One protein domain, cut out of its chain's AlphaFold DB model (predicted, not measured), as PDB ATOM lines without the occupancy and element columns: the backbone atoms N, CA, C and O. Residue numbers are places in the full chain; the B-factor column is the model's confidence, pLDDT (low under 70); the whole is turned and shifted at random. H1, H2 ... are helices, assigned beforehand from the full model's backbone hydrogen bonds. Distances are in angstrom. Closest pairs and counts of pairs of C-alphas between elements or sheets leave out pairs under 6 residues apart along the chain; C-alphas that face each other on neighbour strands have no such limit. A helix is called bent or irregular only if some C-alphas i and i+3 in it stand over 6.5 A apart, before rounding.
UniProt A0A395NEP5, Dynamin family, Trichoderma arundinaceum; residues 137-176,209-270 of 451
ATOM      1  N   THR A 137     129.811 176.849 132.241       82.94
ATOM      2  CA  THR A 137     130.641 178.010 132.597       82.94
ATOM      3  C   THR A 137     131.865 177.577 133.415       82.94
ATOM      4  O   THR A 137     131.952 176.446 133.903       82.94
ATOM      5  N   ARG A 138     132.846 178.473 133.571       83.75
ATOM      6  CA  ARG A 138     134.013 178.218 134.430       83.75
ATOM      7  C   ARG A 138     133.587 177.903 135.873       83.75
ATOM      8  O   ARG A 138     133.988 176.875 136.406       83.75
ATOM      9  N   THR A 139     132.702 178.723 136.436       84.38
ATOM     10  CA  THR A 139     132.173 178.564 137.798       84.38
ATOM     11  C   THR A 139     131.361 177.278 137.968       84.38
ATOM     12  O   THR A 139     131.494 176.612 138.990       84.38
ATOM     13  N   ASP A 140     130.579 176.870 136.960       84.06
ATOM     14  CA  ASP A 140     129.853 175.589 136.999       84.06
ATOM     15  C   ASP A 140     130.810 174.387 137.057       84.06
ATOM     16  O   ASP A 140     130.552 173.431 137.787       84.06
ATOM     17  N   ARG A 141     131.936 174.436 136.328       87.06
ATOM     18  CA  ARG A 141     132.977 173.391 136.381       87.06
ATOM     19  C   ARG A 141     133.701 173.369 137.724       87.06
ATOM     20  O   ARG A 141     133.890 172.297 138.289       87.06
ATOM     21  N   GLU A 142     134.069 174.537 138.246       87.88
ATOM     22  CA  GLU A 142     134.712 174.679 139.559       87.88
ATOM     23  C   GLU A 142     133.794 174.155 140.686       87.88
ATOM     24  O   GLU A 142     134.256 173.423 141.565       87.88
ATOM     25  N   ARG A 143     132.479 174.425 140.617       90.75
ATOM     26  CA  ARG A 143     131.483 173.911 141.573       90.75
ATOM     27  C   ARG A 143     131.235 172.406 141.427       90.75
ATOM     28  O   ARG A 143     131.220 171.710 142.438       90.75
ATOM     29  N   LEU A 144     131.111 171.888 140.201       86.88
ATOM     30  CA  LEU A 144     130.964 170.449 139.938       86.88
ATOM     31  C   LEU A 144     132.156 169.642 140.476       86.88
ATOM     32  O   LEU A 144     131.967 168.609 141.115       86.88
ATOM     33  N   HIS A 145     133.381 170.130 140.258       85.25
ATOM     34  CA  HIS A 145     134.595 169.511 140.791       85.25
ATOM     35  C   HIS A 145     134.619 169.523 142.331       85.25
ATOM     36  O   HIS A 145     134.981 168.523 142.949       85.25
ATOM     37  N   ALA A 146     134.185 170.619 142.966       88.44
ATOM     38  CA  ALA A 146     134.069 170.690 144.423       88.44
ATOM     39  C   ALA A 146     133.044 169.683 144.985       88.44
ATOM     40  O   ALA A 146     133.370 168.942 145.906       88.44
ATOM     41  N   LEU A 147     131.847 169.596 144.395       88.25
ATOM     42  CA  LEU A 147     130.801 168.654 144.824       88.25
ATOM     43  C   LEU A 147     131.233 167.188 144.656       88.25
ATOM     44  O   LEU A 147     131.042 166.384 145.566       88.25
ATOM     45  N   ARG A 148     131.887 166.844 143.536       85.19
ATOM     46  CA  ARG A 148     132.496 165.517 143.333       85.19
ATOM     47  C   ARG A 148     133.543 165.199 144.401       85.19
ATOM     48  O   ARG A 148     133.515 164.112 144.974       85.19
ATOM     49  N   LYS A 149     134.431 166.151 144.713       86.06
ATOM     50  CA  LYS A 149     135.438 165.986 145.772       86.06
ATOM     51  C   LYS A 149     134.786 165.752 147.140       86.06
ATOM     52  O   LYS A 149     135.240 164.876 147.870       86.06
ATOM     53  N   ASN A 150     133.721 166.480 147.474       82.50
ATOM     54  CA  ASN A 150     132.993 166.288 148.729       82.50
ATOM     55  C   ASN A 150     132.328 164.904 148.797       82.50
ATOM     56  O   ASN A 150     132.482 164.204 149.797       82.50
ATOM     57  N   ALA A 151     131.675 164.455 147.721       82.56
ATOM     58  CA  ALA A 151     131.098 163.113 147.643       82.56
ATOM     59  C   ALA A 151     132.164 162.006 147.796       82.56
ATOM     60  O   ALA A 151     131.941 161.032 148.517       82.56
ATOM     61  N   ALA A 152     133.344 162.179 147.185       82.31
ATOM     62  CA  ALA A 152     134.478 161.265 147.334       82.31
ATOM     63  C   ALA A 152     135.041 161.248 148.768       82.31
ATOM     64  O   ALA A 152     135.298 160.170 149.305       82.31
ATOM     65  N   MET A 153     135.160 162.409 149.426       82.69
ATOM     66  CA  MET A 153     135.533 162.496 150.848       82.69
ATOM     67  C   MET A 153     134.513 161.771 151.737       82.69
ATOM     68  O   MET A 153     134.903 160.893 152.502       82.69
ATOM     69  N   ARG A 154     133.207 162.022 151.552       82.00
ATOM     70  CA  ARG A 154     132.127 161.323 152.278       82.00
ATOM     71  C   ARG A 154     132.099 159.813 152.017       82.00
ATOM     72  O   ARG A 154     131.566 159.063 152.832       82.00
ATOM     73  N   ALA A 155     132.591 159.338 150.872       77.62
ATOM     74  CA  ALA A 155     132.740 157.907 150.592       77.62
ATOM     75  C   ALA A 155     133.958 157.309 151.317       77.62
ATOM     76  O   ALA A 155     133.839 156.256 151.941       77.62
ATOM     77  N   TYR A 156     135.098 158.006 151.300       76.12
ATOM     78  CA  TYR A 156     136.303 157.618 152.035       76.12
ATOM     79  C   TYR A 156     136.075 157.593 153.556       76.12
ATOM     80  O   TYR A 156     136.438 156.624 154.215       76.12
ATOM     81  N   GLU A 157     135.421 158.613 154.116       76.62
ATOM     82  CA  GLU A 157     135.110 158.707 155.549       76.62
ATOM     83  C   GLU A 157     134.216 157.555 156.021       76.62
ATOM     84  O   GLU A 157     134.515 156.933 157.040       76.62
ATOM     85  N   ARG A 158     133.183 157.193 155.243       78.19
ATOM     86  CA  ARG A 158     132.361 156.000 155.514       78.19
ATOM     87  C   ARG A 158     133.173 154.712 155.430       78.19
ATOM     88  O   ARG A 158     133.101 153.913 156.354       78.19
ATOM     89  N   ALA A 159     134.002 154.536 154.399       79.00
ATOM     90  CA  ALA A 159     134.859 153.355 154.277       79.00
ATOM     91  C   ALA A 159     135.851 153.217 155.451       79.00
ATOM     92  O   ALA A 159     136.120 152.104 155.902       79.00
ATOM     93  N   VAL A 160     136.362 154.333 155.989       78.50
ATOM     94  CA  VAL A 160     137.193 154.347 157.203       78.50
ATOM     95  C   VAL A 160     136.370 154.004 158.449       78.50
ATOM     96  O   VAL A 160     136.796 153.154 159.223       78.50
ATOM     97  N   GLN A 161     135.183 154.592 158.633       78.31
ATOM     98  CA  GLN A 161     134.304 154.283 159.771       78.31
ATOM     99  C   GLN A 161     133.826 152.824 159.766       78.31
ATOM    100  O   GLN A 161     133.858 152.166 160.802       78.31
ATOM    101  N   GLU A 162     133.427 152.290 158.611       74.81
ATOM    102  CA  GLU A 162     133.040 150.887 158.440       74.81
ATOM    103  C   GLU A 162     134.220 149.952 158.724       74.81
ATOM    104  O   GLU A 162     134.063 148.970 159.449       74.81
ATOM    105  N   ALA A 163     135.421 150.283 158.236       75.56
ATOM    106  CA  ALA A 163     136.638 149.532 158.534       75.56
ATOM    107  C   ALA A 163     137.038 149.595 160.018       75.56
ATOM    108  O   ALA A 163     137.568 148.619 160.544       75.56
ATOM    109  N   GLU A 164     136.779 150.703 160.714       76.19
ATOM    110  CA  GLU A 164     137.064 150.851 162.146       76.19
ATOM    111  C   GLU A 164     136.019 150.167 163.031       76.19
ATOM    112  O   GLU A 164     136.399 149.525 164.008       76.19
ATOM    113  N   GLN A 165     134.736 150.193 162.656       75.75
ATOM    114  CA  GLN A 165     133.703 149.367 163.289       75.75
ATOM    115  C   GLN A 165     133.973 147.876 163.072       75.75
ATOM    116  O   GLN A 165     133.852 147.087 164.008       75.75
ATOM    117  N   GLN A 166     134.372 147.481 161.861       75.06
ATOM    118  CA  GLN A 166     134.718 146.098 161.550       75.06
ATOM    119  C   GLN A 166     135.978 145.659 162.309       75.06
ATOM    120  O   GLN A 166     135.949 144.616 162.945       75.06
ATOM    121  N   ALA A 167     137.029 146.485 162.368       74.69
ATOM    122  CA  ALA A 167     138.218 146.238 163.194       74.69
ATOM    123  C   ALA A 167     137.990 146.451 164.710       74.69
ATOM    124  O   ALA A 167     138.923 146.277 165.500       74.69
ATOM    125  N   GLY A 168     136.788 146.875 165.114       71.12
ATOM    126  CA  GLY A 168     136.262 146.793 166.476       71.12
ATOM    127  C   GLY A 168     135.651 145.416 166.714       71.12
ATOM    128  O   GLY A 168     136.184 144.654 167.505       71.12
ATOM    129  N   ARG A 169     134.650 145.032 165.911       72.69
ATOM    130  CA  ARG A 169     133.994 143.710 165.970       72.69
ATOM    131  C   ARG A 169     134.972 142.543 165.809       72.69
ATOM    132  O   ARG A 169     134.814 141.526 166.470       72.69
ATOM    133  N   GLU A 170     135.975 142.677 164.944       72.50
ATOM    134  CA  GLU A 170     137.051 141.694 164.766       72.50
ATOM    135  C   GLU A 170     138.016 141.669 165.960       72.50
ATOM    136  O   GLU A 170     138.610 140.629 166.210       72.50
ATOM    137  N   ALA A 171     138.145 142.761 166.726       66.44
ATOM    138  CA  ALA A 171     138.871 142.766 167.996       66.44
ATOM    139  C   ALA A 171     138.030 142.133 169.118       66.44
ATOM    140  O   ALA A 171     138.529 141.251 169.800       66.44
ATOM    141  N   ASP A 172     136.740 142.467 169.230       66.44
ATOM    142  CA  ASP A 172     135.817 141.842 170.191       66.44
ATOM    143  C   ASP A 172     135.709 140.318 169.947       66.44
ATOM    144  O   ASP A 172     135.704 139.508 170.875       66.44
ATOM    145  N   GLN A 173     135.675 139.901 168.675       59.34
ATOM    146  CA  GLN A 173     135.734 138.492 168.277       59.34
ATOM    147  C   GLN A 173     137.133 137.883 168.450       59.34
ATOM    148  O   GLN A 173     137.224 136.686 168.714       59.34
ATOM    149  N   ALA A 174     138.212 138.665 168.339       58.31
ATOM    150  CA  ALA A 174     139.562 138.200 168.652       58.31
ATOM    151  C   ALA A 174     139.766 137.999 170.158       58.31
ATOM    152  O   ALA A 174     140.366 137.002 170.525       58.31
ATOM    153  N   ASP A 175     139.204 138.831 171.035       54.28
ATOM    154  CA  ASP A 175     139.250 138.611 172.487       54.28
ATOM    155  C   ASP A 175     138.481 137.332 172.883       54.28
ATOM    156  O   ASP A 175     138.894 136.595 173.779       54.28
ATOM    157  N   ILE A 176     137.418 136.993 172.142       52.22
ATOM    158  CA  ILE A 176     136.714 135.701 172.244       52.22
ATOM    159  C   ILE A 176     137.543 134.538 171.643       52.22
ATOM    160  O   ILE A 176     137.422 133.398 172.096       52.22
ATOM    161  N   SER A 209     152.354 149.958 138.737       72.50
ATOM    162  CA  SER A 209     152.749 148.582 139.049       72.50
ATOM    163  C   SER A 209     152.985 148.446 140.548       72.50
ATOM    164  O   SER A 209     152.355 147.602 141.171       72.50
ATOM    165  N   ASP A 210     153.774 149.340 141.148       78.31
ATOM    166  CA  ASP A 210     154.094 149.328 142.579       78.31
ATOM    167  C   ASP A 210     152.837 149.484 143.458       78.31
ATOM    168  O   ASP A 210     152.646 148.731 144.412       78.31
ATOM    169  N   GLU A 211     151.925 150.406 143.114       79.06
ATOM    170  CA  GLU A 211     150.634 150.573 143.801       79.06
ATOM    171  C   GLU A 211     149.753 149.316 143.670       79.06
ATOM    172  O   GLU A 211     149.076 148.934 144.628       79.06
ATOM    173  N   GLN A 212     149.758 148.647 142.510       79.06
ATOM    174  CA  GLN A 212     149.008 147.402 142.309       79.06
ATOM    175  C   GLN A 212     149.650 146.221 143.036       79.06
ATOM    176  O   GLN A 212     148.934 145.444 143.667       79.06
ATOM    177  N   ASP A 213     150.973 146.088 143.017       85.44
ATOM    178  CA  ASP A 213     151.693 145.023 143.708       85.44
ATOM    179  C   ASP A 213     151.626 145.186 145.230       85.44
ATOM    180  O   ASP A 213     151.384 144.192 145.923       85.44
ATOM    181  N   GLU A 214     151.677 146.414 145.763       86.06
ATOM    182  CA  GLU A 214     151.391 146.662 147.178       86.06
ATOM    183  C   GLU A 214     149.950 146.238 147.514       86.06
ATOM    184  O   GLU A 214     149.749 145.466 148.456       86.06
ATOM    185  N   VAL A 215     148.950 146.621 146.707       83.62
ATOM    186  CA  VAL A 215     147.555 146.176 146.892       83.62
ATOM    187  C   VAL A 215     147.424 144.651 146.818       83.62
ATOM    188  O   VAL A 215     146.777 144.063 147.692       83.62
ATOM    189  N   THR A 216     148.051 143.961 145.855       85.56
ATOM    190  CA  THR A 216     147.982 142.491 145.826       85.56
ATOM    191  C   THR A 216     148.718 141.865 147.004       85.56
ATOM    192  O   THR A 216     148.248 140.848 147.510       85.56
ATOM    193  N   SER A 217     149.819 142.448 147.491       87.44
ATOM    194  CA  SER A 217     150.530 141.964 148.682       87.44
ATOM    195  C   SER A 217     149.666 142.094 149.940       87.44
ATOM    196  O   SER A 217     149.528 141.124 150.685       87.44
ATOM    197  N   LEU A 218     148.970 143.222 150.114       85.06
ATOM    198  CA  LEU A 218     148.044 143.466 151.220       85.06
ATOM    199  C   LEU A 218     146.813 142.551 151.140       85.06
ATOM    200  O   LEU A 218     146.373 142.033 152.164       85.06
ATOM    201  N   LEU A 219     146.291 142.254 149.946       84.25
ATOM    202  CA  LEU A 219     145.203 141.283 149.767       84.25
ATOM    203  C   LEU A 219     145.661 139.829 149.998       84.25
ATOM    204  O   LEU A 219     144.957 139.060 150.660       84.25
ATOM    205  N   LYS A 220     146.866 139.454 149.541       83.38
ATOM    206  CA  LYS A 220     147.519 138.165 149.858       83.38
ATOM    207  C   LYS A 220     147.767 138.035 151.368       83.38
ATOM    208  O   LYS A 220     147.570 136.959 151.924       83.38
ATOM    209  N   LYS A 221     148.138 139.120 152.054       84.56
ATOM    210  CA  LYS A 221     148.307 139.157 153.514       84.56
ATOM    211  C   LYS A 221     146.967 139.064 154.246       84.56
ATOM    212  O   LYS A 221     146.845 138.241 155.146       84.56
ATOM    213  N   ARG A 222     145.931 139.791 153.806       82.44
ATOM    214  CA  ARG A 222     144.558 139.716 154.348       82.44
ATOM    215  C   ARG A 222     143.961 138.307 154.279       82.44
ATOM    216  O   ARG A 222     143.192 137.937 155.153       82.44
ATOM    217  N   THR A 223     144.310 137.538 153.246       74.75
ATOM    218  CA  THR A 223     143.804 136.169 153.024       74.75
ATOM    219  C   THR A 223     144.658 135.071 153.663       74.75
ATOM    220  O   THR A 223     144.146 133.980 153.899       74.75
ATOM    221  N   LYS A 224     145.935 135.338 153.973       73.81
ATOM    222  CA  LYS A 224     146.838 134.395 154.661       73.81
ATOM    223  C   LYS A 224     146.956 134.632 156.173       73.81
ATOM    224  O   LYS A 224     147.258 133.698 156.908       73.81
ATOM    225  N   SER A 225     146.745 135.862 156.644       70.12
ATOM    226  CA  SER A 225     146.880 136.230 158.055       70.12
ATOM    227  C   SER A 225     145.651 135.823 158.862       70.12
ATOM    228  O   SER A 225     144.563 136.372 158.693       70.12
ATOM    229  N   ARG A 226     145.848 134.925 159.832       62.12
ATOM    230  CA  ARG A 226     144.811 134.498 160.787       62.12
ATOM    231  C   ARG A 226     144.382 135.600 161.776       62.12
ATOM    232  O   ARG A 226     143.392 135.424 162.474       62.12
ATOM    233  N   ARG A 227     145.101 136.731 161.815       69.25
ATOM    234  CA  ARG A 227     144.756 137.962 162.561       69.25
ATOM    235  C   ARG A 227     144.346 139.129 161.638       69.25
ATOM    236  O   ARG A 227     144.296 140.270 162.083       69.25
ATOM    237  N   GLY A 228     144.096 138.871 160.350       72.94
ATOM    238  CA  GLY A 228     143.754 139.907 159.370       72.94
ATOM    239  C   GLY A 228     144.902 140.883 159.069       72.94
ATOM    240  O   GLY A 228     146.081 140.541 159.187       72.94
ATOM    241  N   LEU A 229     144.549 142.098 158.644       82.81
ATOM    242  CA  LEU A 229     145.473 143.225 158.457       82.81
ATOM    243  C   LEU A 229     145.428 144.138 159.691       82.81
ATOM    244  O   LEU A 229     144.362 144.349 160.263       82.81
ATOM    245  N   SER A 230     146.549 144.755 160.072       76.38
ATOM    246  CA  SER A 230     146.529 145.768 161.134       76.38
ATOM    247  C   SER A 230     145.755 147.022 160.705       76.38
ATOM    248  O   SER A 230     145.687 147.357 159.521       76.38
ATOM    249  N   ARG A 231     145.244 147.807 161.666       68.81
ATOM    250  CA  ARG A 231     144.527 149.072 161.380       68.81
ATOM    251  C   ARG A 231     145.338 150.066 160.523       68.81
ATOM    252  O   ARG A 231     144.747 150.885 159.823       68.81
ATOM    253  N   LYS A 232     146.679 149.993 160.534       76.31
ATOM    254  CA  LYS A 232     147.546 150.783 159.636       76.31
ATOM    255  C   LYS A 232     147.514 150.256 158.198       76.31
ATOM    256  O   LYS A 232     147.353 151.043 157.273       76.31
ATOM    257  N   GLU A 233     147.620 148.942 158.019       81.94
ATOM    258  CA  GLU A 233     147.582 148.275 156.710       81.94
ATOM    259  C   GLU A 233     146.189 148.338 156.065       81.94
ATOM    260  O   GLU A 233     146.092 148.527 154.858       81.94
ATOM    261  N   ILE A 234     145.109 148.273 156.855       76.00
ATOM    262  CA  ILE A 234     143.735 148.487 156.370       76.00
ATOM    263  C   ILE A 234     143.583 149.911 155.814       76.00
ATOM    264  O   ILE A 234     143.149 150.085 154.678       76.00
ATOM    265  N   ARG A 235     144.001 150.938 156.574       74.56
ATOM    266  CA  ARG A 235     143.979 152.335 156.105       74.56
ATOM    267  C   ARG A 235     144.872 152.539 154.869       74.56
ATOM    268  O   ARG A 235     144.462 153.244 153.951       74.56
ATOM    269  N   ARG A 236     146.047 151.894 154.798       85.44
ATOM    270  CA  ARG A 236     146.940 151.913 153.617       85.44
ATOM    271  C   ARG A 236     146.276 151.280 152.388       85.44
ATOM    272  O   ARG A 236     146.285 151.905 151.335       85.44
ATOM    273  N   LEU A 237     145.646 150.112 152.531       82.44
ATOM    274  CA  LEU A 237     144.916 149.429 151.455       82.44
ATOM    275  C   LEU A 237     143.759 150.287 150.912       82.44
ATOM    276  O   LEU A 237     143.632 150.436 149.700       82.44
ATOM    277  N   ILE A 238     142.958 150.893 151.799       76.25
ATOM    278  CA  ILE A 238     141.858 151.795 151.413       76.25
ATOM    279  C   ILE A 238     142.398 153.020 150.659       76.25
ATOM    280  O   ILE A 238     141.854 153.383 149.618       76.25
ATOM    281  N   LEU A 239     143.488 153.631 151.142       78.19
ATOM    282  CA  LEU A 239     144.128 154.772 150.480       78.19
ATOM    283  C   LEU A 239     144.659 154.414 149.086       78.19
ATOM    284  O   LEU A 239     144.361 155.136 148.139       78.19
ATOM    285  N   LEU A 240     145.383 153.301 148.937       82.44
ATOM    286  CA  LEU A 240     145.904 152.846 147.642       82.44
ATOM    287  C   LEU A 240     144.774 152.554 146.651       82.44
ATOM    288  O   LEU A 240     144.799 153.035 145.521       82.44
ATOM    289  N   GLN A 241     143.741 151.825 147.078       81.25
ATOM    290  CA  GLN A 241     142.620 151.487 146.204       81.25
ATOM    291  C   GLN A 241     141.824 152.739 145.788       81.25
ATOM    292  O   GLN A 241     141.460 152.874 144.619       81.25
ATOM    293  N   ALA A 242     141.649 153.709 146.694       73.56
ATOM    294  CA  ALA A 242     141.075 155.012 146.365       73.56
ATOM    295  C   ALA A 242     141.970 155.833 145.415       73.56
ATOM    296  O   ALA A 242     141.448 156.472 144.499       73.56
ATOM    297  N   MET A 243     143.298 155.808 145.584       77.88
ATOM    298  CA  MET A 243     144.251 156.476 144.687       77.88
ATOM    299  C   MET A 243     144.201 155.885 143.275       77.88
ATOM    300  O   MET A 243     144.071 156.647 142.318       77.88
ATOM    301  N   ILE A 244     144.197 154.555 143.139       80.88
ATOM    302  CA  ILE A 244     144.070 153.856 141.850       80.88
ATOM    303  C   ILE A 244     142.754 154.237 141.152       80.88
ATOM    304  O   ILE A 244     142.775 154.598 139.975       80.88
ATOM    305  N   MET A 245     141.620 154.255 141.867       74.19
ATOM    306  CA  MET A 245     140.328 154.681 141.301       74.19
ATOM    307  C   MET A 245     140.338 156.155 140.856       74.19
ATOM    308  O   MET A 245     139.955 156.461 139.729       74.19
ATOM    309  N   ASN A 246     140.856 157.064 141.689       74.38
ATOM    310  CA  ASN A 246     140.979 158.493 141.358       74.38
ATOM    311  C   ASN A 246     141.978 158.770 140.215       74.38
ATOM    312  O   ASN A 246     141.904 159.826 139.580       74.38
ATOM    313  N   ARG A 247     142.946 157.873 139.979       73.88
ATOM    314  CA  ARG A 247     143.854 157.903 138.820       73.88
ATOM    315  C   ARG A 247     143.156 157.370 137.562       73.88
ATOM    316  O   ARG A 247     143.368 157.936 136.496       73.88
ATOM    317  N   ALA A 248     142.314 156.339 137.675       71.81
ATOM    318  CA  ALA A 248     141.538 155.795 136.558       71.81
ATOM    319  C   ALA A 248     140.495 156.798 136.027       71.81
ATOM    320  O   ALA A 248     140.521 157.102 134.837       71.81
ATOM    321  N   GLU A 249     139.679 157.404 136.900       70.12
ATOM    322  CA  GLU A 249     138.704 158.445 136.513       70.12
ATOM    323  C   GLU A 249     139.397 159.616 135.790       70.12
ATOM    324  O   GLU A 249     138.952 160.066 134.736       70.12
ATOM    325  N   ARG A 250     140.571 160.046 136.277       74.44
ATOM    326  CA  ARG A 250     141.381 161.080 135.611       74.44
ATOM    327  C   ARG A 250     141.893 160.680 134.223       74.44
ATOM    328  O   ARG A 250     142.054 161.570 133.392       74.44
ATOM    329  N   ARG A 251     142.133 159.393 133.940       67.56
ATOM    330  CA  ARG A 251     142.481 158.932 132.580       67.56
ATOM    331  C   ARG A 251     141.278 158.988 131.652       67.56
ATOM    332  O   ARG A 251     141.438 159.410 130.514       67.56
ATOM    333  N   GLU A 252     140.091 158.618 132.128       65.12
ATOM    334  CA  GLU A 252     138.851 158.743 131.352       65.12
ATOM    335  C   GLU A 252     138.550 160.216 131.033       65.12
ATOM    336  O   GLU A 252     138.277 160.553 129.881       65.12
ATOM    337  N   GLU A 253     138.715 161.127 132.001       66.50
ATOM    338  CA  GLU A 253     138.581 162.571 131.756       66.50
ATOM    339  C   GLU A 253     139.655 163.121 130.800       66.50
ATOM    340  O   GLU A 253     139.344 163.965 129.958       66.50
ATOM    341  N   GLN A 254     140.899 162.633 130.867       70.62
ATOM    342  CA  GLN A 254     141.961 163.007 129.922       70.62
ATOM    343  C   GLN A 254     141.708 162.470 128.507       70.62
ATOM    344  O   GLN A 254     141.911 163.204 127.542       70.62
ATOM    345  N   GLN A 255     141.230 161.231 128.361       68.44
ATOM    346  CA  GLN A 255     140.874 160.649 127.064       68.44
ATOM    347  C   GLN A 255     139.670 161.366 126.444       68.44
ATOM    348  O   GLN A 255     139.719 161.725 125.270       68.44
ATOM    349  N   ALA A 256     138.637 161.669 127.236       68.12
ATOM    350  CA  ALA A 256     137.497 162.468 126.790       68.12
ATOM    351  C   ALA A 256     137.909 163.902 126.402       68.12
ATOM    352  O   ALA A 256     137.398 164.448 125.426       68.12
ATOM    353  N   ALA A 257     138.866 164.510 127.115       68.69
ATOM    354  CA  ALA A 257     139.424 165.810 126.740       68.69
ATOM    355  C   ALA A 257     140.223 165.746 125.426       68.69
ATOM    356  O   ALA A 257     140.053 166.617 124.576       68.69
ATOM    357  N   GLN A 258     141.041 164.707 125.226       65.38
ATOM    358  CA  GLN A 258     141.781 164.487 123.975       65.38
ATOM    359  C   GLN A 258     140.834 164.256 122.788       65.38
ATOM    360  O   GLN A 258     141.018 164.870 121.735       65.38
ATOM    361  N   GLN A 259     139.782 163.452 122.971       64.69
ATOM    362  CA  GLN A 259     138.724 163.256 121.974       64.69
ATOM    363  C   GLN A 259     138.026 164.578 121.635       64.69
ATOM    364  O   GLN A 259     137.982 164.941 120.465       64.69
ATOM    365  N   ALA A 260     137.608 165.359 122.636       66.12
ATOM    366  CA  ALA A 260     136.992 166.668 122.415       66.12
ATOM    367  C   ALA A 260     137.922 167.663 121.689       66.12
ATOM    368  O   ALA A 260     137.453 168.450 120.870       66.12
ATOM    369  N   THR A 261     139.242 167.627 121.928       66.19
ATOM    370  CA  THR A 261     140.197 168.432 121.136       66.19
ATOM    371  C   THR A 261     140.384 167.914 119.710       66.19
ATOM    372  O   THR A 261     140.613 168.718 118.809       66.19
ATOM    373  N   GLY A 262     140.251 166.603 119.483       62.31
ATOM    374  CA  GLY A 262     140.235 166.008 118.146       62.31
ATOM    375  C   GLY A 262     138.977 166.383 117.359       62.31
ATOM    376  O   GLY A 262     139.076 166.743 116.192       62.31
ATOM    377  N   GLU A 263     137.813 166.389 118.013       57.44
ATOM    378  CA  GLU A 263     136.549 166.877 117.448       57.44
ATOM    379  C   GLU A 263     136.617 168.378 117.131       57.44
ATOM    380  O   GLU A 263     136.275 168.779 116.022       57.44
ATOM    381  N   GLU A 264     137.137 169.211 118.043       61.25
ATOM    382  CA  GLU A 264     137.302 170.655 117.803       61.25
ATOM    383  C   GLU A 264     138.328 170.955 116.691       61.25
ATOM    384  O   GLU A 264     138.249 171.996 116.036       61.25
ATOM    385  N   GLN A 265     139.302 170.067 116.454       57.97
ATOM    386  CA  GLN A 265     140.211 170.180 115.312       57.97
ATOM    387  C   GLN A 265     139.539 169.722 114.009       57.97
ATOM    388  O   GLN A 265     139.604 170.443 113.018       57.97
ATOM    389  N   ALA A 266     138.815 168.601 114.021       59.50
ATOM    390  CA  ALA A 266     138.057 168.125 112.865       59.50
ATOM    391  C   ALA A 266     136.963 169.120 112.427       59.50
ATOM    392  O   ALA A 266     136.746 169.304 111.232       59.50
ATOM    393  N   GLU A 267     136.318 169.818 113.370       63.34
ATOM    394  CA  GLU A 267     135.364 170.900 113.088       63.34
ATOM    395  C   GLU A 267     136.048 172.084 112.378       63.34
ATOM    396  O   GLU A 267     135.511 172.613 111.403       63.34
ATOM    397  N   LYS A 268     137.266 172.465 112.796       64.12
ATOM    398  CA  LYS A 268     138.067 173.512 112.129       64.12
ATOM    399  C   LYS A 268     138.525 173.088 110.737       64.12
ATOM    400  O   LYS A 268     138.441 173.894 109.811       64.12
ATOM    401  N   ASP A 269     138.956 171.843 110.571       63.22
ATOM    402  CA  ASP A 269     139.400 171.307 109.281       63.22
ATOM    403  C   ASP A 269     138.213 171.199 108.295       63.22
ATOM    404  O   ASP A 269     138.335 171.539 107.114       63.22
ATOM    405  N   TYR A 270     137.022 170.837 108.788       54.25
ATOM    406  CA  TYR A 270     135.772 170.843 108.019       54.25
ATOM    407  C   TYR A 270     135.313 172.268 107.655       54.25
ATOM    408  O   TYR A 270     134.886 172.516 106.526       54.25
TER     409      TYR A 270
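What this domain is: This is residues 137 to 176 and 209 to 270 of the 451 residues of the protein "Dynamin family" of Trichoderma arundinaceum (UniProt A0A395NEP5). What is the overall picture? Three helices stand in a loose row, with the long H3 in the middle, the long H1 along one side of its first half and the short H2 folded back along the other side, H2 and H3 forming a helical hairpin. Residues 247 to 270 of H3 and residues 137 to 151, of which 138 to 151 belong to H1, stick out past the part where the helices meet, and with these free stretches the whole is long and narrow. What is it made of, and how large is it? The printed part has 102 residues with three named helices, in the order H1, H2, H3 along the chain, and no named strand: the class is all helix. It is extended, with a radius of gyration of the C-alphas of 20.1 A and spans of 72 by 30 by 13 A.

How they stand to each other: How does the first helix stand to the last? H1, residues 138 to 176, and H3, residues 231 to 270, touch, with the C-alphas of Ala 167 and Arg 231 as their closest pair, 7.2 A apart. They run opposite ways at a shallow tilt of 23 degrees. They touch with residues 156 to 167 of H1 and residues 231 to 242 of H3 alone. How does the remaining helix stand to these two? H2, residues 209 to 224, touches H3 and forms a helical hairpin with it, and the closest C-alphas are those of Val 215 and Leu 237, 6.2 A apart. They run opposite ways at a tilt of 36 degrees, only just steep, and touch with residues 211 to 218 of H2 and residues 233 to 244 of H3 alone. H1 and H2 are apart. What do the backbone N and O atoms show? In H2 every O i to N i+4 pair is within hydrogen-bond range, while in H1 34 of 35 such pairs are, and in H3 35 of 36.

Where its parts are: Where does the first helix lie? H1 begins at Arg 138, with its C-alpha at (134.013, 178.218, 134.430), and ends at Ile 176, with its C-alpha at (136.714, 135.701, 172.244). Its first and last C-alphas are 57.0 A apart. Where is the short helix? H2 begins at Ser 209 and ends at Lys 224, and its first and last C-alphas are 21.9 A apart. Where does the longest helix run? H3, with 40 residues, begins at Arg 231 and ends at Tyr 270, whose C-alpha is at (135.772, 170.843, 108.019), and it measures 58.3 A from first to last C-alpha. No helix is bent or irregular.

The domain as a whole: How large is the whole with and without its free stretches? The two C-alphas farthest apart are those of Ile 176 and Tyr 270, 73.2 A. The 63 residues without the stretches that stand free span 38 by 28 by 13 A and have a radius of gyration of the C-alphas of 12.5 A. Is the printed part cut, and how are the helices linked? Residues 177 to 208 are not printed, and the C-alphas of Ile 176 and Ser 209 are 39.1 A apart across the cut between H1 and H2. H2 and H3 are joined by a short link of 6 residues. Where is the model's confidence low? The mean pLDDT of the printed part is 75.1, and 28 residues are under 70: residues 171 to 176, 226 to 227, 231, 251 to 253 and 255 to 270.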